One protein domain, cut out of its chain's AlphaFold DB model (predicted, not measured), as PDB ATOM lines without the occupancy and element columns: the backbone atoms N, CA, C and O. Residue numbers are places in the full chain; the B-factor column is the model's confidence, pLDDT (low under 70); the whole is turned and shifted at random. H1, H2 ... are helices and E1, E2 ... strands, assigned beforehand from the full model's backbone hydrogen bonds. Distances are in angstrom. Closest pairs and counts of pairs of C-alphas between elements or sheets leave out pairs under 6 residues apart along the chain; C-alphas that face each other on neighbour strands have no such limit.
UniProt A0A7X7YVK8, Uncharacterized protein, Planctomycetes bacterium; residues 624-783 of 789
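What this domain is: This is residues 624 to 783 of the 789 residues of an uncharacterized protein of Planctomycetes bacterium (UniProt A0A7X7YVK8). Two antiparallel sheets stand partly face to face as a loose sandwich, a twisted sheet of five strands and a smaller sheet of three, E1, E8 and E7. The helix H1 packs over E3 and E4 on one face of the larger sheet, and H2 packs on H1 without being on that sheet. The printed part has 160 residues, with two named helices and eight named strands in the order E1 E2 H1 H2 E3 E4 E5 E6 E7 E8. The order across the larger sheet is E2 E3 E4 E5 E6, and the class is mixed, helices and strands. The whole is compact, with a radius of gyration of the C-alphas of 15.9 A and spans of 50 by 39 by 28 A.

How they stand to each other: The larger sheet is made of E2, residues 646 to 649, E3, residues 704 to 713, E4, residues 725 to 732, E5, residues 735 to 742, and E6, residues 746 to 749. E3 to E6 form a meander, each strand the antiparallel neighbour of the one before; E3 and E4, E4 and E5, and E5 and E6 are hairpins. Between E3 and E4, N 707 and O 729 are within hydrogen-bond range at 2.8 A; between E4 and E5, N 741 and O 728 at 2.7 A; between E5 and E6, N 748 and O 740 at 2.8 A. E5 bends by 69 degrees at residue 738. E2 is an edge strand beside E3, with N 647 and O 712 2.7 A apart. H1, residues 666 to 680, is on this sheet at a height over the sheet of 9.4 A, over E3 and E4. It runs slantwise to the strands, at 43 degrees to E3 on the local plane. The closest C-alphas of H1 and E3 are those of Met 672 and Ala 710, 6.6 A apart. H2, residues 687 to 701, touches H1 at the C-alphas of Thr 674 and Gly 691, 4.8 A apart; this helical hairpin has a steep tilt of 45 degrees, opposite ways. H2 is not on either sheet. In H1 every O i to N i+4 pair is within hydrogen-bond range; in H2, 10 of 11 are. The second sheet holds E1, residues 637 to 641, E8, residues 770 to 782, and E7, residues 756 to 767. E7 and E8 are a hairpin, with N 763 and O 774 2.8 A apart; E1 is beside E8, with N 638 and O 781 2.8 A apart. The two sheets form a sandwich, two sheets face to face, the facing parts 8.5 A centre to centre and their best planes 25 degrees apart. The closest C-alphas of E4 and E7 are those of Gly 725 and Leu 763, 6.1 A apart. E1 and E2 meet only through their link, while E6 and E7 are apart.

Where its parts are: E1 begins at C-alpha 637, (15.753, 4.544, 4.732). H1 is 20.9 A long and H2 20.6 A. E3 measures 28.5 A from C-alpha 704 at (12.864, -4.655, -10.697), E4 23.1 A and E5 16.2 A. E7 is 33.2 A long, and E8, the longest strand, runs 38.7 A to C-alpha 782 at (13.696, 8.665, 5.326).

The domain as a whole: The C-alphas of Leu 624 and Asp 768 are the two farthest apart, 52.3 A. The printed part has no cut. The links E2 to H1, 16 residues, and E3 to E4, 11 residues, are long; in the latter, residues 721 to 722 pair antiparallel with residues 765 to 766 of E7. The mean pLDDT of the printed part is 77.0, and it is under 70 at residues 650 to 657, 683, 716 to 721, 754 and 769.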
ATOM      1  N   LEU A 624      19.384  -6.505 -19.136       81.31
ATOM      2  CA  LEU A 624      19.898  -5.191 -19.526       81.31
ATOM      3  C   LEU A 624      19.139  -4.062 -18.808       81.31
ATOM      4  O   LEU A 624      19.753  -3.200 -18.181       81.31
ATOM      5  N   LEU A 625      17.801  -4.108 -18.814       80.69
ATOM      6  CA  LEU A 625      16.951  -3.112 -18.150       80.69
ATOM      7  C   LEU A 625      17.153  -3.082 -16.626       80.69
ATOM      8  O   LEU A 625      17.096  -2.013 -16.019       80.69
ATOM      9  N   ARG A 626      17.443  -4.226 -15.991       78.25
ATOM     10  CA  ARG A 626      17.719  -4.309 -14.544       78.25
ATOM     11  C   ARG A 626      19.004  -3.579 -14.132       78.25
ATOM     12  O   ARG A 626      19.092  -3.112 -12.991       78.25
ATOM     13  N   ARG A 627      19.983  -3.414 -15.035       77.19
ATOM     14  CA  ARG A 627      21.200  -2.623 -14.759       77.19
ATOM     15  C   ARG A 627      20.899  -1.140 -14.508       77.19
ATOM     16  O   ARG A 627      21.639  -0.505 -13.770       77.19
ATOM     17  N   LEU A 628      19.798  -0.616 -15.047       76.50
ATOM     18  CA  LEU A 628      19.389   0.791 -14.914       76.50
ATOM     19  C   LEU A 628      18.569   1.088 -13.642       76.50
ATOM     20  O   LEU A 628      18.155   2.227 -13.420       76.50
ATOM     21  N   VAL A 629      18.288   0.072 -12.823       79.69
ATOM     22  CA  VAL A 629      17.451   0.189 -11.622       79.69
ATOM     23  C   VAL A 629      18.329   0.356 -10.372       79.69
ATOM     24  O   VAL A 629      19.249  -0.443 -10.201       79.69
ATOM     25  N   PRO A 630      18.052   1.337  -9.485       77.75
ATOM     26  CA  PRO A 630      18.807   1.539  -8.244       77.75
ATOM     27  C   PRO A 630      18.706   0.349  -7.287       77.75
ATOM     28  O   PRO A 630      17.648  -0.273  -7.192       77.75
ATOM     29  N   ASP A 631      19.766   0.084  -6.525       78.44
ATOM     30  CA  ASP A 631      19.737  -0.920  -5.459       78.44
ATOM     31  C   ASP A 631      18.903  -0.464  -4.256       78.44
ATOM     32  O   ASP A 631      19.075   0.671  -3.802       78.44
ATOM     33  N   PRO A 632      18.035  -1.333  -3.699       77.31
ATOM     34  CA  PRO A 632      17.224  -0.994  -2.532       77.31
ATOM     35  C   PRO A 632      18.076  -0.655  -1.299       77.31
ATOM     36  O   PRO A 632      17.678   0.196  -0.510       77.31
ATOM     37  N   SER A 633      19.283  -1.216  -1.182       75.25
ATOM     38  CA  SER A 633      20.228  -0.924  -0.095       75.25
ATOM     39  C   SER A 633      20.808   0.491  -0.138       75.25
ATOM     40  O   SER A 633      21.320   0.973   0.867       75.25
ATOM     41  N   ARG A 634      20.744   1.164  -1.294       75.19
ATOM     42  CA  ARG A 634      21.214   2.547  -1.468       75.19
ATOM     43  C   ARG A 634      20.122   3.579  -1.186       75.19
ATOM     44  O   ARG A 634      20.360   4.775  -1.351       75.19
ATOM     45  N   LEU A 635      18.918   3.143  -0.814       75.62
ATOM     46  CA  LEU A 635      17.858   4.049  -0.390       75.62
ATOM     47  C   LEU A 635      18.153   4.517   1.051       75.62
ATOM     48  O   LEU A 635      18.393   3.669   1.907       75.62
ATOM     49  N   PRO A 636      18.132   5.832   1.344       72.88
ATOM     50  CA  PRO A 636      18.423   6.373   2.675       72.88
ATOM     51  C   PRO A 636      17.221   6.182   3.612       72.88
ATOM     52  O   PRO A 636      16.513   7.132   3.944       72.88
ATOM     53  N   LEU A 637      16.931   4.933   3.964       76.25
ATOM     54  CA  LEU A 637      15.753   4.544   4.732       76.25
ATOM     55  C   LEU A 637      16.164   3.921   6.059       76.25
ATOM     56  O   LEU A 637      16.980   3.005   6.089       76.25
ATOM     57  N   ASP A 638      15.543   4.398   7.132       77.56
ATOM     58  CA  ASP A 638      15.607   3.800   8.457       77.56
ATOM     59  C   ASP A 638      14.291   3.061   8.719       77.56
ATOM     60  O   ASP A 638      13.230   3.674   8.863       77.56
ATOM     61  N   MET A 639      14.344   1.729   8.698       77.19
ATOM     62  CA  MET A 639      13.180   0.866   8.896       77.19
ATOM     63  C   MET A 639      13.341   0.060  10.177       77.19
ATOM     64  O   MET A 639      14.225  -0.795  10.267       77.19
ATOM     65  N   ARG A 640      12.474   0.312  11.160       81.31
ATOM     66  CA  ARG A 640      12.548  -0.307  12.492       81.31
ATOM     67  C   ARG A 640      11.189  -0.815  12.940       81.31
ATOM     68  O   ARG A 640      10.162  -0.206  12.638       81.31
ATOM     69  N   LEU A 641      11.182  -1.916  13.685       78.25
ATOM     70  CA  LEU A 641       9.987  -2.326  14.420       78.25
ATOM     71  C   LEU A 641       9.721  -1.322  15.546       78.25
ATOM     72  O   LEU A 641      10.639  -0.953  16.276       78.25
ATOM     73  N   GLU A 642       8.471  -0.882  15.676       76.69
ATOM     74  CA  GLU A 642       8.060   0.037  16.744       76.69
ATOM     75  C   GLU A 642       8.158  -0.620  18.127       76.69
ATOM     76  O   GLU A 642       8.547   0.020  19.100       76.69
ATOM     77  N   GLU A 643       7.896  -1.926  18.190       73.19
ATOM     78  CA  GLU A 643       7.992  -2.738  19.399       73.19
ATOM     79  C   GLU A 643       8.841  -3.993  19.128       73.19
ATOM     80  O   GLU A 643       8.755  -4.604  18.058       73.19
ATOM     81  N   ASN A 644       9.660  -4.420  20.101       72.81
ATOM     82  CA  ASN A 644      10.539  -5.599  19.986       72.81
ATOM     83  C   ASN A 644       9.772  -6.919  20.188       72.81
ATOM     84  O   ASN A 644      10.082  -7.737  21.057       72.81
ATOM     85  N   ILE A 645       8.725  -7.093  19.391       72.00
ATOM     86  CA  ILE A 645       7.738  -8.162  19.520       72.00
ATOM     87  C   ILE A 645       7.796  -9.148  18.334       72.00
ATOM     88  O   ILE A 645       7.084 -10.148  18.309       72.00
ATOM     89  N   ALA A 646       8.686  -8.915  17.363       73.56
ATOM     90  CA  ALA A 646       8.927  -9.773  16.202       73.56
ATOM     91  C   ALA A 646      10.422  -9.830  15.829       73.56
ATOM     92  O   ALA A 646      11.199  -8.953  16.195       73.56
ATOM     93  N   VAL A 647      10.822 -10.879  15.111       76.62
ATOM     94  CA  VAL A 647      12.127 -11.042  14.459       76.62
ATOM     95  C   VAL A 647      11.975 -10.763  12.971       76.62
ATOM     96  O   VAL A 647      11.018 -11.212  12.335       76.62
ATOM     97  N   VAL A 648      12.947 -10.051  12.416       76.62
ATOM     98  CA  VAL A 648      13.032  -9.730  10.994       76.62
ATOM     99  C   VAL A 648      14.085 -10.620  10.330       76.62
ATOM    100  O   VAL A 648      15.225 -10.648  10.778       76.62
ATOM    101  N   GLU A 649      13.735 -11.332   9.259       73.00
ATOM    102  CA  GLU A 649      14.683 -12.068   8.413       73.00
ATOM    103  C   GLU A 649      14.853 -11.346   7.057       73.00
ATOM    104  O   GLU A 649      13.852 -11.141   6.362       73.00
ATOM    105  N   PRO A 650      16.086 -11.003   6.619       69.69
ATOM    106  CA  PRO A 650      17.369 -11.299   7.263       69.69
ATOM    107  C   PRO A 650      17.621 -10.516   8.556       69.69
ATOM    108  O   PRO A 650      17.364  -9.319   8.617       69.69
ATOM    109  N   VAL A 651      18.176 -11.206   9.557       65.69
ATOM    110  CA  VAL A 651      18.548 -10.620  10.852       65.69
ATOM    111  C   VAL A 651      19.899  -9.919  10.711       65.69
ATOM    112  O   VAL A 651      20.871 -10.550  10.292       65.69
ATOM    113  N   ARG A 652      19.991  -8.641  11.095       62.66
ATOM    114  CA  ARG A 652      21.285  -7.987  11.343       62.66
ATOM    115  C   ARG A 652      21.766  -8.339  12.747       62.66
ATOM    116  O   ARG A 652      21.041  -8.129  13.715       62.66
ATOM    117  N   LEU A 653      22.989  -8.862  12.845       57.41
ATOM    118  CA  LEU A 653      23.613  -9.254  14.115       57.41
ATOM    119  C   LEU A 653      23.778  -8.061  15.073       57.41
ATOM    120  O   LEU A 653      23.635  -8.237  16.278       57.41
ATOM    121  N   ASP A 654      23.978  -6.856  14.531       59.34
ATOM    122  CA  ASP A 654      24.221  -5.639  15.320       59.34
ATOM    123  C   ASP A 654      22.941  -5.034  15.921       59.34
ATOM    124  O   ASP A 654      22.996  -4.332  16.929       59.34
ATOM    125  N   ASN A 655      21.770  -5.278  15.312       63.38
ATOM    126  CA  ASN A 655      20.489  -4.783  15.819       63.38
ATOM    127  C   ASN A 655      19.304  -5.634  15.305       63.38
ATOM    128  O   ASN A 655      18.956  -5.532  14.124       63.38
ATOM    129  N   PRO A 656      18.623  -6.418  16.168       61.66
ATOM    130  CA  PRO A 656      17.537  -7.315  15.759       61.66
ATOM    131  C   PRO A 656      16.230  -6.592  15.384       61.66
ATOM    132  O   PRO A 656      15.283  -7.241  14.941       61.66
ATOM    133  N   VAL A 657      16.163  -5.270  15.585       65.06
ATOM    134  CA  VAL A 657      14.978  -4.426  15.347       65.06
ATOM    135  C   VAL A 657      15.036  -3.724  13.979       65.06
ATOM    136  O   VAL A 657      14.003  -3.278  13.477       65.06
ATOM    137  N   LEU A 658      16.220  -3.634  13.357       73.56
ATOM    138  CA  LEU A 658      16.442  -2.943  12.082       73.56
ATOM    139  C   LEU A 658      16.183  -3.877  10.887       73.56
ATOM    140  O   LEU A 658      16.723  -4.981  10.826       73.56
ATOM    141  N   VAL A 659      15.402  -3.417   9.906       74.81
ATOM    142  CA  VAL A 659      15.141  -4.164   8.667       74.81
ATOM    143  C   VAL A 659      16.295  -3.977   7.682       74.81
ATOM    144  O   VAL A 659      16.608  -2.857   7.282       74.81
ATOM    145  N   ASP A 660      16.914  -5.076   7.251       74.44
ATOM    146  CA  ASP A 660      17.980  -5.034   6.251       74.44
ATOM    147  C   ASP A 660      17.427  -4.940   4.820       74.44
ATOM    148  O   ASP A 660      16.682  -5.808   4.363       74.44
ATOM    149  N   LEU A 661      17.822  -3.889   4.097       72.75
ATOM    150  CA  LEU A 661      17.337  -3.567   2.747       72.75
ATOM    151  C   LEU A 661      18.233  -4.106   1.620       72.75
ATOM    152  O   LEU A 661      18.216  -3.590   0.500       72.75
ATOM    153  N   GLN A 662      19.034  -5.138   1.889       79.00
ATOM    154  CA  GLN A 662      19.857  -5.773   0.860       79.00
ATOM    155  C   GLN A 662      19.002  -6.475  -0.203       79.00
ATOM    156  O   GLN A 662      17.968  -7.074   0.097       79.00
ATOM    157  N   GLU A 663      19.451  -6.413  -1.462       79.69
ATOM    158  CA  GLU A 663      18.803  -7.147  -2.548       79.69
ATOM    159  C   GLU A 663      18.835  -8.645  -2.236       79.69
ATOM    160  O   GLU A 663      19.892  -9.247  -2.034       79.69
ATOM    161  N   THR A 664      17.661  -9.265  -2.187       81.31
ATOM    162  CA  THR A 664      17.559 -10.682  -1.861       81.31
ATOM    163  C   THR A 664      17.970 -11.530  -3.066       81.31
ATOM    164  O   THR A 664      17.696 -11.203  -4.225       81.31
ATOM    165  N   SER A 665      18.670 -12.644  -2.833       82.81
ATOM    166  CA  SER A 665      19.020 -13.578  -3.910       82.81
ATOM    167  C   SER A 665      17.771 -14.314  -4.415       82.81
ATOM    168  O   SER A 665      16.765 -14.401  -3.716       82.81
ATOM    169  N   PHE A 666      17.812 -14.865  -5.635       80.62
ATOM    170  CA  PHE A 666      16.669 -15.613  -6.183       80.62
ATOM    171  C   PHE A 666      16.267 -16.786  -5.280       80.62
ATOM    172  O   PHE A 666      15.085 -16.983  -5.021       80.62
ATOM    173  N   LEU A 667      17.252 -17.514  -4.747       81.94
ATOM    174  CA  LEU A 667      17.009 -18.625  -3.833       81.94
ATOM    175  C   LEU A 667      16.286 -18.155  -2.563       81.94
ATOM    176  O   LEU A 667      15.324 -18.784  -2.134       81.94
ATOM    177  N   LYS A 668      16.709 -17.016  -2.006       81.81
ATOM    178  CA  LYS A 668      16.124 -16.441  -0.793       81.81
ATOM    179  C   LYS A 668      14.710 -15.908  -1.030       81.81
ATOM    180  O   LYS A 668      13.843 -16.142  -0.198       81.81
ATOM    181  N   ASP A 669      14.446 -15.293  -2.186       83.25
ATOM    182  CA  ASP A 669      13.087 -14.903  -2.600       83.25
ATOM    183  C   ASP A 669      12.158 -16.110  -2.678       83.25
ATOM    184  O   ASP A 669      11.047 -16.076  -2.152       83.25
ATOM    185  N   VAL A 670      12.609 -17.181  -3.342       84.12
ATOM    186  CA  VAL A 670      11.834 -18.418  -3.460       84.12
ATOM    187  C   VAL A 670      11.567 -18.991  -2.075       84.12
ATOM    188  O   VAL A 670      10.416 -19.294  -1.773       84.12
ATOM    189  N   GLN A 671      12.573 -19.084  -1.207       84.62
ATOM    190  CA  GLN A 671      12.421 -19.571   0.168       84.62
ATOM    191  C   GLN A 671      11.450 -18.719   1.002       84.62
ATOM    192  O   GLN A 671      10.532 -19.261   1.611       84.62
ATOM    193  N   MET A 672      11.589 -17.390   1.005       83.19
ATOM    194  CA  MET A 672      10.708 -16.499   1.773       83.19
ATOM    195  C   MET A 672       9.272 -16.531   1.250       83.19
ATOM    196  O   MET A 672       8.325 -16.637   2.030       83.19
ATOM    197  N   TYR A 673       9.093 -16.493  -0.073       82.88
ATOM    198  CA  TYR A 673       7.770 -16.484  -0.690       82.88
ATOM    199  C   TYR A 673       7.066 -17.843  -0.563       82.88
ATOM    200  O   TYR A 673       5.865 -17.891  -0.297       82.88
ATOM    201  N   THR A 674       7.798 -18.956  -0.697       83.75
ATOM    202  CA  THR A 674       7.261 -20.304  -0.434       83.75
ATOM    203  C   THR A 674       6.899 -20.484   1.036       83.75
ATOM    204  O   THR A 674       5.815 -20.990   1.318       83.75
ATOM    205  N   ARG A 675       7.738 -20.022   1.978       81.44
ATOM    206  CA  ARG A 675       7.456 -20.055   3.425       81.44
ATOM    207  C   ARG A 675       6.199 -19.255   3.765       81.44
ATOM    208  O   ARG A 675       5.336 -19.763   4.477       81.44
ATOM    209  N   TYR A 676       6.051 -18.063   3.188       82.38
ATOM    210  CA  TYR A 676       4.844 -17.243   3.306       82.38
ATOM    211  C   TYR A 676       3.594 -17.954   2.757       82.38
ATOM    212  O   TYR A 676       2.600 -18.085   3.470       82.38
ATOM    213  N   LEU A 677       3.639 -18.475   1.522       82.44
ATOM    214  CA  LEU A 677       2.501 -19.195   0.934       82.44
ATOM    215  C   LEU A 677       2.131 -20.440   1.743       82.44
ATOM    216  O   LEU A 677       0.954 -20.678   1.990       82.44
ATOM    217  N   ARG A 678       3.125 -21.203   2.207       81.25
ATOM    218  CA  ARG A 678       2.915 -22.397   3.032       81.25
ATOM    219  C   ARG A 678       2.290 -22.048   4.381       81.25
ATOM    220  O   ARG A 678       1.405 -22.760   4.838       81.25
ATOM    221  N   SER A 679       2.716 -20.943   4.988       77.81
ATOM    222  CA  SER A 679       2.153 -20.420   6.235       77.81
ATOM    223  C   SER A 679       0.710 -19.920   6.078       77.81
ATOM    224  O   SER A 679      -0.085 -20.035   7.011       77.81
ATOM    225  N   ARG A 680       0.359 -19.379   4.906       78.00
ATOM    226  CA  ARG A 680      -0.983 -18.862   4.607       78.00
ATOM    227  C   ARG A 680      -1.962 -19.937   4.137       78.00
ATOM    228  O   ARG A 680      -3.160 -19.781   4.342       78.00
ATOM    229  N   TRP A 681      -1.468 -20.984   3.483       80.75
ATOM    230  CA  TRP A 681      -2.259 -22.099   2.951       80.75
ATOM    231  C   TRP A 681      -2.171 -23.349   3.831       80.75
ATOM    232  O   TRP A 681      -2.191 -24.465   3.312       80.75
ATOM    233  N   ASP A 682      -1.993 -23.151   5.139       74.62
ATOM    234  CA  ASP A 682      -1.998 -24.192   6.172       74.62
ATOM    235  C   ASP A 682      -1.174 -25.447   5.800       74.62
ATOM    236  O   ASP A 682      -1.577 -26.584   6.023       74.62
ATOM    237  N   GLY A 683       0.011 -25.249   5.205       69.56
ATOM    238  CA  GLY A 683       0.961 -26.324   4.899       69.56
ATOM    239  C   GLY A 683       0.889 -26.942   3.496       69.56
ATOM    240  O   GLY A 683       1.700 -27.826   3.220       69.56
ATOM    241  N   SER A 684       0.003 -26.478   2.604       78.50
ATOM    242  CA  SER A 684      -0.207 -27.057   1.261       78.50
ATOM    243  C   SER A 684       1.073 -27.230   0.422       78.50
ATOM    244  O   SER A 684       1.863 -26.296   0.248       78.50
ATOM    245  N   ALA A 685       1.235 -28.414  -0.184       76.94
ATOM    246  CA  ALA A 685       2.354 -28.748  -1.072       76.94
ATOM    247  C   ALA A 685       2.366 -27.928  -2.378       76.94
ATOM    248  O   ALA A 685       3.432 -27.703  -2.950       76.94
ATOM    249  N   LEU A 686       1.217 -27.393  -2.818       77.94
ATOM    250  CA  LEU A 686       1.135 -26.519  -4.000       77.94
ATOM    251  C   LEU A 686       1.961 -25.234  -3.839       77.94
ATOM    252  O   LEU A 686       2.419 -24.667  -4.833       77.94
ATOM    253  N   ALA A 687       2.220 -24.797  -2.601       76.62
ATOM    254  CA  ALA A 687       3.096 -23.661  -2.322       76.62
ATOM    255  C   ALA A 687       4.538 -23.892  -2.816       76.62
ATOM    256  O   ALA A 687       5.196 -22.930  -3.216       76.62
ATOM    257  N   LEU A 688       5.008 -25.148  -2.853       78.31
ATOM    258  CA  LEU A 688       6.345 -25.516  -3.337       78.31
ATOM    259  C   LEU A 688       6.477 -25.425  -4.862       78.31
ATOM    260  O   LEU A 688       7.588 -25.272  -5.353       78.31
ATOM    261  N   ILE A 689       5.367 -25.472  -5.607       78.56
ATOM    262  CA  ILE A 689       5.355 -25.371  -7.076       78.56
ATOM    263  C   ILE A 689       5.028 -23.937  -7.508       78.56
ATOM    264  O   ILE A 689       5.733 -23.334  -8.319       78.56
ATOM    265  N   ILE A 690       3.983 -23.347  -6.920       81.56
ATOM    266  CA  ILE A 690       3.508 -22.004  -7.280       81.56
ATOM    267  C   ILE A 690       4.493 -20.924  -6.817       81.56
ATOM    268  O   ILE A 690       4.672 -19.916  -7.506       81.56
ATOM    269  N   GLY A 691       5.153 -21.123  -5.671       78.69
ATOM    270  CA  GLY A 691       6.127 -20.177  -5.134       78.69
ATOM    271  C   GLY A 691       7.287 -19.905  -6.101       78.69
ATOM    272  O   GLY A 691       7.426 -18.761  -6.543       78.69
ATOM    273  N   PRO A 692       8.077 -20.923  -6.494       83.06
ATOM    274  CA  PRO A 692       9.176 -20.755  -7.441       83.06
ATOM    275  C   PRO A 692       8.719 -20.227  -8.800       83.06
ATOM    276  O   PRO A 692       9.334 -19.297  -9.319       83.06
ATOM    277  N   LEU A 693       7.613 -20.749  -9.349       81.25
ATOM    278  CA  LEU A 693       7.091 -20.329 -10.654       81.25
ATOM    279  C   LEU A 693       6.751 -18.832 -10.668       81.25
ATOM    280  O   LEU A 693       7.119 -18.103 -11.589       81.25
ATOM    281  N   ARG A 694       6.092 -18.339  -9.612       80.12
ATOM    282  CA  ARG A 694       5.696 -16.930  -9.506       80.12
ATOM    283  C   ARG A 694       6.887 -16.006  -9.247       80.12
ATOM    284  O   ARG A 694       6.837 -14.849  -9.664       80.12
ATOM    285  N   VAL A 695       7.941 -16.479  -8.577       81.94
ATOM    286  CA  VAL A 695       9.199 -15.725  -8.423       81.94
ATOM    287  C   VAL A 695       9.974 -15.695  -9.744       81.94
ATOM    288  O   VAL A 695      10.441 -14.624 -10.130       81.94
ATOM    289  N   LEU A 696      10.043 -16.814 -10.475       80.00
ATOM    290  CA  LEU A 696      10.658 -16.909 -11.806       80.00
ATOM    291  C   LEU A 696       9.994 -15.957 -12.795       80.00
ATOM    292  O   LEU A 696      10.668 -15.086 -13.333       80.00
ATOM    293  N   LEU A 697       8.674 -16.053 -12.966       79.31
ATOM    294  CA  LEU A 697       7.908 -15.161 -13.842       79.31
ATOM    295  C   LEU A 697       8.106 -13.691 -13.460       79.31
ATOM    296  O   LEU A 697       8.320 -12.844 -14.321       79.31
ATOM    297  N   ARG A 698       8.096 -13.376 -12.162       80.12
ATOM    298  CA  ARG A 698       8.274 -11.999 -11.687       80.12
ATOM    299  C   ARG A 698       9.673 -11.459 -11.965       80.12
ATOM    300  O   ARG A 698       9.783 -10.314 -12.386       80.12
ATOM    301  N   ARG A 699      10.727 -12.246 -11.740       75.19
ATOM    302  CA  ARG A 699      12.109 -11.824 -12.022       75.19
ATOM    303  C   ARG A 699      12.430 -11.810 -13.517       75.19
ATOM    304  O   ARG A 699      13.247 -10.993 -13.926       75.19
ATOM    305  N   ALA A 700      11.798 -12.680 -14.303       72.44
ATOM    306  CA  ALA A 700      12.000 -12.774 -15.744       72.44
ATOM    307  C   ALA A 700      11.240 -11.695 -16.526       72.44
ATOM    308  O   ALA A 700      11.731 -11.256 -17.552       72.44
ATOM    309  N   LEU A 701      10.061 -11.260 -16.062       76.56
ATOM    310  CA  LEU A 701       9.210 -10.316 -16.804       76.56
ATOM    311  C   LEU A 701       9.290  -8.874 -16.292       76.56
ATOM    312  O   LEU A 701       8.976  -7.943 -17.028       76.56
ATOM    313  N   CYS A 702       9.681  -8.657 -15.033       78.31
ATOM    314  CA  CYS A 702       9.745  -7.320 -14.446       78.31
ATOM    315  C   CYS A 702      11.199  -6.924 -14.142       78.31
ATOM    316  O   CYS A 702      11.790  -7.499 -13.222       78.31
ATOM    317  N   PRO A 703      11.765  -5.893 -14.804       76.62
ATOM    318  CA  PRO A 703      13.091  -5.368 -14.479       76.62
ATOM    319  C   PRO A 703      13.016  -4.541 -13.186       76.62
ATOM    320  O   PRO A 703      12.923  -3.313 -13.200       76.62
ATOM    321  N   ARG A 704      12.969  -5.231 -12.045       82.25
ATOM    322  CA  ARG A 704      12.864  -4.655 -10.697       82.25
ATOM    323  C   ARG A 704      13.875  -5.326  -9.774       82.25
ATOM    324  O   ARG A 704      14.132  -6.522  -9.922       82.25
ATOM    325  N   ARG A 705      14.416  -4.571  -8.818       81.81
ATOM    326  CA  ARG A 705      15.213  -5.116  -7.710       81.81
ATOM    327  C   ARG A 705      14.342  -5.150  -6.465       81.81
ATOM    328  O   ARG A 705      13.547  -4.237  -6.251       81.81
ATOM    329  N   TRP A 706      14.452  -6.221  -5.692       82.56
ATOM    330  CA  TRP A 706      13.573  -6.497  -4.559       82.56
ATOM    331  C   TRP A 706      14.430  -6.804  -3.330       82.56
ATOM    332  O   TRP A 706      15.410  -7.539  -3.429       82.56
ATOM    333  N   ALA A 707      14.045  -6.251  -2.191       85.62
ATOM    334  CA  ALA A 707      14.518  -6.611  -0.867       85.62
ATOM    335  C   ALA A 707      13.313  -7.200  -0.131       85.62
ATOM    336  O   ALA A 707      12.400  -6.476   0.274       85.62
ATOM    337  N   TRP A 708      13.246  -8.529  -0.086       83.62
ATOM    338  CA  TRP A 708      12.205  -9.244   0.645       83.62
ATOM    339  C   TRP A 708      12.596  -9.414   2.105       83.62
ATOM    340  O   TRP A 708      13.743  -9.721   2.432       83.62
ATOM    341  N   THR A 709      11.604  -9.261   2.969       83.38
ATOM    342  CA  THR A 709      11.774  -9.366   4.406       83.38
ATOM    343  C   THR A 709      10.626 -10.180   4.982       83.38
ATOM    344  O   THR A 709       9.453  -9.869   4.758       83.38
ATOM    345  N   ALA A 710      10.957 -11.227   5.731       81.62
ATOM    346  CA  ALA A 710       9.978 -11.993   6.487       81.62
ATOM    347  C   ALA A 710       9.939 -11.486   7.932       81.62
ATOM    348  O   ALA A 710      10.980 -11.320   8.564       81.62
ATOM    349  N   VAL A 711       8.739 -11.235   8.450       81.19
ATOM    350  CA  VAL A 711       8.516 -10.775   9.824       81.19
ATOM    351  C   VAL A 711       7.823 -11.896  10.590       81.19
ATOM    352  O   VAL A 711       6.715 -12.317  10.245       81.19
ATOM    353  N   ILE A 712       8.504 -12.411  11.610       79.62
ATOM    354  CA  ILE A 712       8.086 -13.574  12.398       79.62
ATOM    355  C   ILE A 712       7.851 -13.102  13.839       79.62
ATOM    356  O   ILE A 712       8.767 -12.542  14.434       79.62
ATOM    357  N   PRO A 713       6.670 -13.296  14.444       75.50
ATOM    358  CA  PRO A 713       6.410 -12.819  15.802       75.50
ATOM    359  C   PRO A 713       7.236 -13.593  16.845       75.50
ATOM    360  O   PRO A 713       7.458 -14.797  16.709       75.50
ATOM    361  N   ARG A 714       7.673 -12.908  17.910       73.94
ATOM    362  CA  ARG A 714       8.315 -13.528  19.080       73.94
ATOM    363  C   ARG A 714       7.236 -13.961  20.064       73.94
ATOM    364  O   ARG A 714       6.662 -13.130  20.759       73.94
ATOM    365  N   VAL A 715       6.978 -15.262  20.145       70.25
ATOM    366  CA  VAL A 715       6.027 -15.834  21.108       70.25
ATOM    367  C   VAL A 715       6.813 -16.430  22.285       70.25
ATOM    368  O   VAL A 715       7.726 -17.224  22.068       70.25
ATOM    369  N   ARG A 716       6.502 -16.036  23.530       57.78
ATOM    370  CA  ARG A 716       6.991 -16.705  24.755       57.78
ATOM    371  C   ARG A 716       6.004 -17.833  25.111       57.78
ATOM    372  O   ARG A 716       4.859 -17.520  25.420       57.78
ATOM    373  N   GLY A 717       6.432 -19.101  25.070       58.12
ATOM    374  CA  GLY A 717       5.613 -20.296  25.395       58.12
ATOM    375  C   GLY A 717       5.245 -21.184  24.188       58.12
ATOM    376  O   GLY A 717       5.565 -20.819  23.058       58.12
ATOM    377  N   ASP A 718       4.589 -22.335  24.441       56.03
ATOM    378  CA  ASP A 718       4.248 -23.451  23.515       56.03
ATOM    379  C   ASP A 718       3.316 -23.076  22.330       56.03
ATOM    380  O   ASP A 718       2.241 -23.643  22.114       56.03
ATOM    381  N   GLY A 719       3.713 -22.106  21.508       57.94
ATOM    382  CA  GLY A 719       3.029 -21.772  20.259       57.94
ATOM    383  C   GLY A 719       3.246 -22.854  19.194       57.94
ATOM    384  O   GLY A 719       4.369 -23.053  18.735       57.94
ATOM    385  N   ARG A 720       2.174 -23.536  18.761       58.00
ATOM    386  CA  ARG A 720       2.252 -24.643  17.778       58.00
ATOM    387  C   ARG A 720       2.208 -24.201  16.310       58.00
ATOM    388  O   ARG A 720       2.700 -24.927  15.451       58.00
ATOM    389  N   SER A 721       1.632 -23.039  15.990       66.62
ATOM    390  CA  SER A 721       1.615 -22.511  14.617       66.62
ATOM    391  C   SER A 721       1.640 -20.983  14.587       66.62
ATOM    392  O   SER A 721       0.885 -20.302  15.281       66.62
ATOM    393  N   VAL A 722       2.538 -20.436  13.767       70.62
ATOM    394  CA  VAL A 722       2.801 -18.999  13.675       70.62
ATOM    395  C   VAL A 722       2.747 -18.572  12.214       70.62
ATOM    396  O   VAL A 722       3.455 -19.142  11.377       70.62
ATOM    397  N   ARG A 723       1.924 -17.563  11.891       80.75
ATOM    398  CA  ARG A 723       1.891 -16.995  10.543       80.75
ATOM    399  C   ARG A 723       3.003 -15.975  10.343       80.75
ATOM    400  O   ARG A 723       3.162 -15.048  11.130       80.75
ATOM    401  N   THR A 724       3.778 -16.172   9.279       80.19
ATOM    402  CA  THR A 724       4.857 -15.257   8.879       80.19
ATOM    403  C   THR A 724       4.279 -14.144   8.014       80.19
ATOM    404  O   THR A 724       3.642 -14.434   7.001       80.19
ATOM    405  N   GLY A 725       4.513 -12.890   8.391       80.94
ATOM    406  CA  GLY A 725       4.183 -11.734   7.561       80.94
ATOM    407  C   GLY A 725       5.279 -11.506   6.533       80.94
ATOM    408  O   GLY A 725       6.459 -11.735   6.810       80.94
ATOM    409  N   LEU A 726       4.896 -11.070   5.337       84.25
ATOM    410  CA  LEU A 726       5.847 -10.801   4.265       84.25
ATOM    411  C   LEU A 726       5.786  -9.330   3.870       84.25
ATOM    412  O   LEU A 726       4.731  -8.813   3.500       84.25
ATOM    413  N   MET A 727       6.944  -8.682   3.905       84.62
ATOM    414  CA  MET A 727       7.141  -7.316   3.447       84.62
ATOM    415  C   MET A 727       8.178  -7.305   2.324       84.62
ATOM    416  O   MET A 727       9.067  -8.154   2.255       84.62
ATOM    417  N   CYS A 728       8.063  -6.350   1.411       85.06
ATOM    418  CA  CYS A 728       9.041  -6.155   0.360       85.06
ATOM    419  C   CYS A 728       9.250  -4.690   0.043       85.06
ATOM    420  O   CYS A 728       8.289  -3.957  -0.176       85.06
ATOM    421  N   VAL A 729      10.507  -4.299  -0.098       84.12
ATOM    422  CA  VAL A 729      10.881  -3.029  -0.706       84.12
ATOM    423  C   VAL A 729      11.395  -3.300  -2.104       84.12
ATOM    424  O   VAL A 729      12.246  -4.162  -2.301       84.12
ATOM    425  N   TRP A 730      10.885  -2.584  -3.100       85.69
ATOM    426  CA  TRP A 730      11.341  -2.768  -4.473       85.69
ATOM    427  C   TRP A 730      11.546  -1.461  -5.215       85.69
ATOM    428  O   TRP A 730      10.831  -0.478  -5.015       85.69
ATOM    429  N   THR A 731      12.523  -1.480  -6.114       81.38
ATOM    430  CA  THR A 731      12.874  -0.389  -7.022       81.38
ATOM    431  C   THR A 731      12.671  -0.843  -8.467       81.38
ATOM    432  O   THR A 731      12.773  -2.025  -8.806       81.38
ATOM    433  N   GLY A 732      12.339   0.094  -9.350       82.69
ATOM    434  CA  GLY A 732      12.118  -0.188 -10.769       82.69
ATOM    435  C   GLY A 732      12.134   1.078 -11.615       82.69
ATOM    436  O   GLY A 732      12.181   2.184 -11.074       82.69
ATOM    437  N   LEU A 733      12.043   0.927 -12.939       73.75
ATOM    438  CA  LEU A 733      12.104   2.050 -13.888       73.75
ATOM    439  C   LEU A 733      11.072   3.163 -13.592       73.75
ATOM    440  O   LEU A 733      11.413   4.334 -13.703       73.75
ATOM    441  N   GLY A 734       9.867   2.815 -13.117       71.25
ATOM    442  CA  GLY A 734       8.822   3.761 -12.672       71.25
ATOM    443  C   GLY A 734       8.716   3.970 -11.150       71.25
ATOM    444  O   GLY A 734       7.767   4.587 -10.672       71.25
ATOM    445  N   ALA A 735       9.648   3.421 -10.368       71.00
ATOM    446  CA  ALA A 735       9.662   3.475  -8.902       71.00
ATOM    447  C   ALA A 735      11.102   3.622  -8.382       71.00
ATOM    448  O   ALA A 735      11.557   2.856  -7.534       71.00
ATOM    449  N   ARG A 736      11.849   4.594  -8.925       70.75
ATOM    450  CA  ARG A 736      13.269   4.814  -8.586       70.75
ATOM    451  C   ARG A 736      13.496   5.188  -7.117       70.75
ATOM    452  O   ARG A 736      14.544   4.863  -6.578       70.75
ATOM    453  N   ARG A 737      12.512   5.828  -6.474       72.75
ATOM    454  CA  ARG A 737      12.524   6.162  -5.035       72.75
ATOM    455  C   ARG A 737      12.118   4.990  -4.126       72.75
ATOM    456  O   ARG A 737      12.096   5.153  -2.917       72.75
ATOM    457  N   GLY A 738      11.816   3.829  -4.711       80.31
ATOM    458  CA  GLY A 738      11.354   2.641  -4.006       80.31
ATOM    459  C   GLY A 738       9.855   2.660  -3.687       80.31
ATOM    460  O   GLY A 738       9.211   3.708  -3.602       80.31
ATOM    461  N   ARG A 739       9.281   1.467  -3.542       84.44
ATOM    462  CA  ARG A 739       7.941   1.225  -2.994       84.44
ATOM    463  C   ARG A 739       8.021   0.123  -1.956       84.44
ATOM    464  O   ARG A 739       8.806  -0.808  -2.125       84.44
ATOM    465  N   VAL A 740       7.187   0.219  -0.931       84.75
ATOM    466  CA  VAL A 740       7.040  -0.831   0.079       84.75
ATOM    467  C   VAL A 740       5.738  -1.565  -0.198       84.75
ATOM    468  O   VAL A 740       4.723  -0.954  -0.519       84.75
ATOM    469  N   TRP A 741       5.773  -2.885  -0.128       85.69
ATOM    470  CA  TRP A 741       4.609  -3.745  -0.174       85.69
ATOM    471  C   TRP A 741       4.544  -4.561   1.107       85.69
ATOM    472  O   TRP A 741       5.546  -5.145   1.513       85.69
ATOM    473  N   SER A 742       3.361  -4.643   1.698       82.44
ATOM    474  CA  SER A 742       3.047  -5.583   2.771       82.44
ATOM    475  C   SER A 742       1.838  -6.422   2.401       82.44
ATOM    476  O   SER A 742       0.968  -5.976   1.647       82.44
ATOM    477  N   ASP A 743       1.758  -7.613   2.977       77.75
ATOM    478  CA  ASP A 743       0.632  -8.525   2.801       77.75
ATOM    479  C   ASP A 743      -0.734  -7.937   3.208       77.75
ATOM    480  O   ASP A 743      -1.745  -8.320   2.614       77.75
ATOM    481  N   ARG A 744      -0.767  -7.001   4.164       78.06
ATOM    482  CA  ARG A 744      -1.978  -6.307   4.614       78.06
ATOM    483  C   ARG A 744      -2.249  -5.016   3.847       78.06
ATOM    484  O   ARG A 744      -3.284  -4.907   3.196       78.06
ATOM    485  N   ASP A 745      -1.332  -4.052   3.916       74.56
ATOM    486  CA  ASP A 745      -1.597  -2.688   3.438       74.56
ATOM    487  C   ASP A 745      -1.335  -2.499   1.932       74.56
ATOM    488  O   ASP A 745      -1.476  -1.403   1.382       74.56
ATOM    489  N   GLY A 746      -0.956  -3.573   1.232       76.56
ATOM    490  CA  GLY A 746      -0.683  -3.544  -0.197       76.56
ATOM    491  C   GLY A 746       0.563  -2.730  -0.545       76.56
ATOM    492  O   GLY A 746       1.523  -2.673   0.218       76.56
ATOM    493  N   SER A 747       0.593  -2.169  -1.758       80.38
ATOM    494  CA  SER A 747       1.742  -1.420  -2.286       80.38
ATOM    495  C   SER A 747       1.598   0.067  -1.989       80.38
ATOM    496  O   SER A 747       0.684   0.714  -2.498       80.38
ATOM    497  N   GLN A 748       2.545   0.618  -1.242       82.31
ATOM    498  CA  GLN A 748       2.605   2.022  -0.864       82.31
ATOM    499  C   GLN A 748       3.885   2.681  -1.389       82.31
ATOM    500  O   GLN A 748       4.901   2.031  -1.670       82.31
ATOM    501  N   ARG A 749       3.833   4.003  -1.576       79.81
ATOM    502  CA  ARG A 749       5.030   4.794  -1.882       79.81
ATOM    503  C   ARG A 749       5.809   5.018  -0.590       79.81
ATOM    504  O   ARG A 749       5.211   5.226   0.457       79.81
ATOM    505  N   ILE A 750       7.131   4.962  -0.686       82.38
ATOM    506  CA  ILE A 750       8.011   5.280   0.440       82.38
ATOM    507  C   ILE A 750       7.832   6.768   0.797       82.38
ATOM    508  O   ILE A 750       7.709   7.571  -0.136       82.38
ATOM    509  N   PRO A 751       7.789   7.130   2.094       79.06
ATOM    510  CA  PRO A 751       7.596   8.510   2.541       79.06
ATOM    511  C   PRO A 751       8.657   9.470   1.980       79.06
ATOM    512  O   PRO A 751       9.776   9.075   1.628       79.06
ATOM    513  N   GLU A 752       8.276  10.743   1.859       76.38
ATOM    514  CA  GLU A 752       9.185  11.800   1.412       76.38
ATOM    515  C   GLU A 752      10.190  12.181   2.511       76.38
ATOM    516  O   GLU A 752      10.087  11.734   3.653       76.38
ATOM    517  N   ASP A 753      11.218  12.949   2.146       73.00
ATOM    518  CA  ASP A 753      12.310  13.298   3.059       73.00
ATOM    519  C   ASP A 753      11.751  14.005   4.313       73.00
ATOM    520  O   ASP A 753      10.971  14.951   4.204       73.00
ATOM    521  N   GLY A 754      12.117  13.523   5.507       65.19
ATOM    522  CA  GLY A 754      11.619  14.052   6.785       65.19
ATOM    523  C   GLY A 754      10.232  13.554   7.221       65.19
ATOM    524  O   GLY A 754       9.798  13.888   8.322       65.19
ATOM    525  N   GLN A 755       9.542  12.734   6.418       74.12
ATOM    526  CA  GLN A 755       8.291  12.079   6.815       74.12
ATOM    527  C   GLN A 755       8.538  10.666   7.358       74.12
ATOM    528  O   GLN A 755       9.403   9.928   6.879       74.12
ATOM    529  N   VAL A 756       7.731  10.272   8.347       76.19
ATOM    530  CA  VAL A 756       7.704   8.910   8.890       76.19
ATOM    531  C   VAL A 756       6.424   8.226   8.427       76.19
ATOM    532  O   VAL A 756       5.325   8.669   8.749       76.19
ATOM    533  N   GLY A 757       6.577   7.148   7.665       79.31
ATOM    534  CA  GLY A 757       5.496   6.231   7.317       79.31
ATOM    535  C   GLY A 757       5.440   5.053   8.287       79.31
ATOM    536  O   GLY A 757       6.419   4.751   8.969       79.31
ATOM    537  N   ALA A 758       4.306   4.362   8.330       81.44
ATOM    538  CA  ALA A 758       4.151   3.123   9.078       81.44
ATOM    539  C   ALA A 758       3.460   2.076   8.205       81.44
ATOM    540  O   ALA A 758       2.558   2.402   7.437       81.44
ATOM    541  N   VAL A 759       3.906   0.830   8.322       82.25
ATOM    542  CA  VAL A 759       3.295  -0.330   7.671       82.25
ATOM    543  C   VAL A 759       2.896  -1.322   8.749       82.25
ATOM    544  O   VAL A 759       3.686  -1.610   9.653       82.25
ATOM    545  N   HIS A 760       1.677  -1.847   8.659       80.88
ATOM    546  CA  HIS A 760       1.123  -2.752   9.654       80.88
ATOM    547  C   HIS A 760       1.020  -4.173   9.107       80.88
ATOM    548  O   HIS A 760       0.459  -4.425   8.044       80.88
ATOM    549  N   LEU A 761       1.502  -5.133   9.889       80.19
ATOM    550  CA  LEU A 761       1.384  -6.562   9.614       80.19
ATOM    551  C   LEU A 761       0.531  -7.193  10.717       80.19
ATOM    552  O   LEU A 761       0.827  -7.026  11.899       80.19
ATOM    553  N   ASP A 762      -0.527  -7.917  10.345       79.62
ATOM    554  CA  ASP A 762      -1.312  -8.716  11.295       79.62
ATOM    555  C   ASP A 762      -0.859 -10.175  11.225       79.62
ATOM    556  O   ASP A 762      -1.179 -10.909  10.288       79.62
ATOM    557  N   LEU A 763      -0.129 -10.603  12.248       80.50
ATOM    558  CA  LEU A 763       0.428 -11.942  12.359       80.50
ATOM    559  C   LEU A 763      -0.517 -12.794  13.204       80.50
ATOM    560  O   LEU A 763      -0.670 -12.577  14.406       80.50
ATOM    561  N   ALA A 764      -1.193 -13.755  12.575       77.44
ATOM    562  CA  ALA A 764      -2.005 -14.717  13.314       77.44
ATOM    563  C   ALA A 764      -1.106 -15.792  13.938       77.44
ATOM    564  O   ALA A 764      -0.210 -16.319  13.276       77.44
ATOM    565  N   TYR A 765      -1.354 -16.144  15.192       77.12
ATOM    566  CA  TYR A 765      -0.655 -17.226  15.876       77.12
ATOM    567  C   TYR A 765      -1.632 -18.010  16.748       77.12
ATOM    568  O   TYR A 765      -2.642 -17.470  17.201       77.12
ATOM    569  N   ARG A 766      -1.329 -19.289  16.980       72.50
ATOM    570  CA  ARG A 766      -2.129 -20.155  17.845       72.50
ATOM    571  C   ARG A 766      -1.377 -20.439  19.137       72.50
ATOM    572  O   ARG A 766      -0.312 -21.058  19.108       72.50
ATOM    573  N   ALA A 767      -1.944 -19.993  20.250       74.19
ATOM    574  CA  ALA A 767      -1.478 -20.299  21.600       74.19
ATOM    575  C   ALA A 767      -2.642 -20.927  22.373       74.19
ATOM    576  O   ALA A 767      -3.770 -20.445  22.267       74.19
ATOM    577  N   ASP A 768      -2.388 -22.028  23.082       71.00
ATOM    578  CA  ASP A 768      -3.397 -22.736  23.887       71.00
ATOM    579  C   ASP A 768      -4.676 -23.099  23.104       71.00
ATOM    580  O   ASP A 768      -5.793 -22.943  23.586       71.00
ATOM    581  N   ASN A 769      -4.524 -23.543  21.848       69.62
ATOM    582  CA  ASN A 769      -5.610 -23.825  20.892       69.62
ATOM    583  C   ASN A 769      -6.524 -22.639  20.512       69.62
ATOM    584  O   ASN A 769      -7.436 -22.833  19.704       69.62
ATOM    585  N   VAL A 770      -6.242 -21.415  20.970       72.56
ATOM    586  CA  VAL A 770      -6.981 -20.195  20.609       72.56
ATOM    587  C   VAL A 770      -6.240 -19.420  19.520       72.56
ATOM    588  O   VAL A 770      -5.034 -19.177  19.615       72.56
ATOM    589  N   ASP A 771      -6.973 -19.002  18.490       76.38
ATOM    590  CA  ASP A 771      -6.442 -18.151  17.428       76.38
ATOM    591  C   ASP A 771      -6.330 -16.707  17.922       76.38
ATOM    592  O   ASP A 771      -7.322 -16.060  18.262       76.38
ATOM    593  N   ARG A 772      -5.105 -16.184  17.953       77.62
ATOM    594  CA  ARG A 772      -4.803 -14.804  18.343       77.62
ATOM    595  C   ARG A 772      -4.168 -14.056  17.175       77.62
ATOM    596  O   ARG A 772      -3.583 -14.650  16.269       77.62
ATOM    597  N   LYS A 773      -4.293 -12.728  17.180       79.06
ATOM    598  CA  LYS A 773      -3.660 -11.842  16.194       79.06
ATOM    599  C   LYS A 773      -2.746 -10.862  16.899       79.06
ATOM    600  O   LYS A 773      -3.131 -10.250  17.889       79.06
ATOM    601  N   MET A 774      -1.556 -10.710  16.348       79.75
ATOM    602  CA  MET A 774      -0.529  -9.805  16.820       79.75
ATOM    603  C   MET A 774      -0.274  -8.762  15.745       79.75
ATOM    604  O   MET A 774       0.072  -9.110  14.616       79.75
ATOM    605  N   ARG A 775      -0.475  -7.489  16.082       81.94
ATOM    606  CA  ARG A 775      -0.194  -6.389  15.165       81.94
ATOM    607  C   ARG A 775       1.249  -5.952  15.344       81.94
ATOM    608  O   ARG A 775       1.652  -5.607  16.446       81.94
ATOM    609  N   VAL A 776       2.001  -5.958  14.254       81.31
ATOM    610  CA  VAL A 776       3.382  -5.485  14.208       81.31
ATOM    611  C   VAL A 776       3.432  -4.244  13.330       81.31
ATOM    612  O   VAL A 776       3.039  -4.297  12.164       81.31
ATOM    613  N   THR A 777       3.911  -3.135  13.888       81.50
ATOM    614  CA  THR A 777       4.104  -1.879  13.155       81.50
ATOM    615  C   THR A 777       5.579  -1.704  12.807       81.50
ATOM    616  O   THR A 777       6.446  -1.729  13.682       81.50
ATOM    617  N   VAL A 778       5.865  -1.520  11.519       81.88
ATOM    618  CA  VAL A 778       7.190  -1.155  11.008       81.88
ATOM    619  C   VAL A 778       7.170   0.331  10.680       81.88
ATOM    620  O   VAL A 778       6.420   0.759   9.802       81.88
ATOM    621  N   ARG A 779       7.993   1.123  11.369       82.50
ATOM    622  CA  ARG A 779       8.174   2.549  11.071       82.50
ATOM    623  C   ARG A 779       9.240   2.706   9.999       82.50
ATOM    624  O   ARG A 779      10.292   2.077  10.064       82.50
ATOM    625  N   ILE A 780       8.943   3.547   9.018       83.56
ATOM    626  CA  ILE A 780       9.774   3.823   7.852       83.56
ATOM    627  C   ILE A 780      10.083   5.316   7.868       83.56
ATOM    628  O   ILE A 780       9.236   6.130   7.501       83.56
ATOM    629  N   GLY A 781      11.278   5.682   8.312       78.06
ATOM    630  CA  GLY A 781      11.798   7.044   8.227       78.06
ATOM    631  C   GLY A 781      12.732   7.188   7.032       78.06
ATOM    632  O   GLY A 781      13.481   6.266   6.708       78.06
ATOM    633  N   ARG A 782      12.711   8.341   6.361       77.19
ATOM    634  CA  ARG A 782      13.696   8.665   5.326       77.19
ATOM    635  C   ARG A 782      14.705   9.668   5.868       77.19
ATOM    636  O   ARG A 782      14.333  10.797   6.182       77.19
ATOM    637  N   ILE A 783      15.962   9.241   5.978       71.75
ATOM    638  CA  ILE A 783      17.043  10.047   6.555       71.75
ATOM    639  C   ILE A 783      17.350  11.195   5.589       71.75
ATOM    640  O   ILE A 783      17.608  10.970   4.399       71.75
TER     641      ILE A 783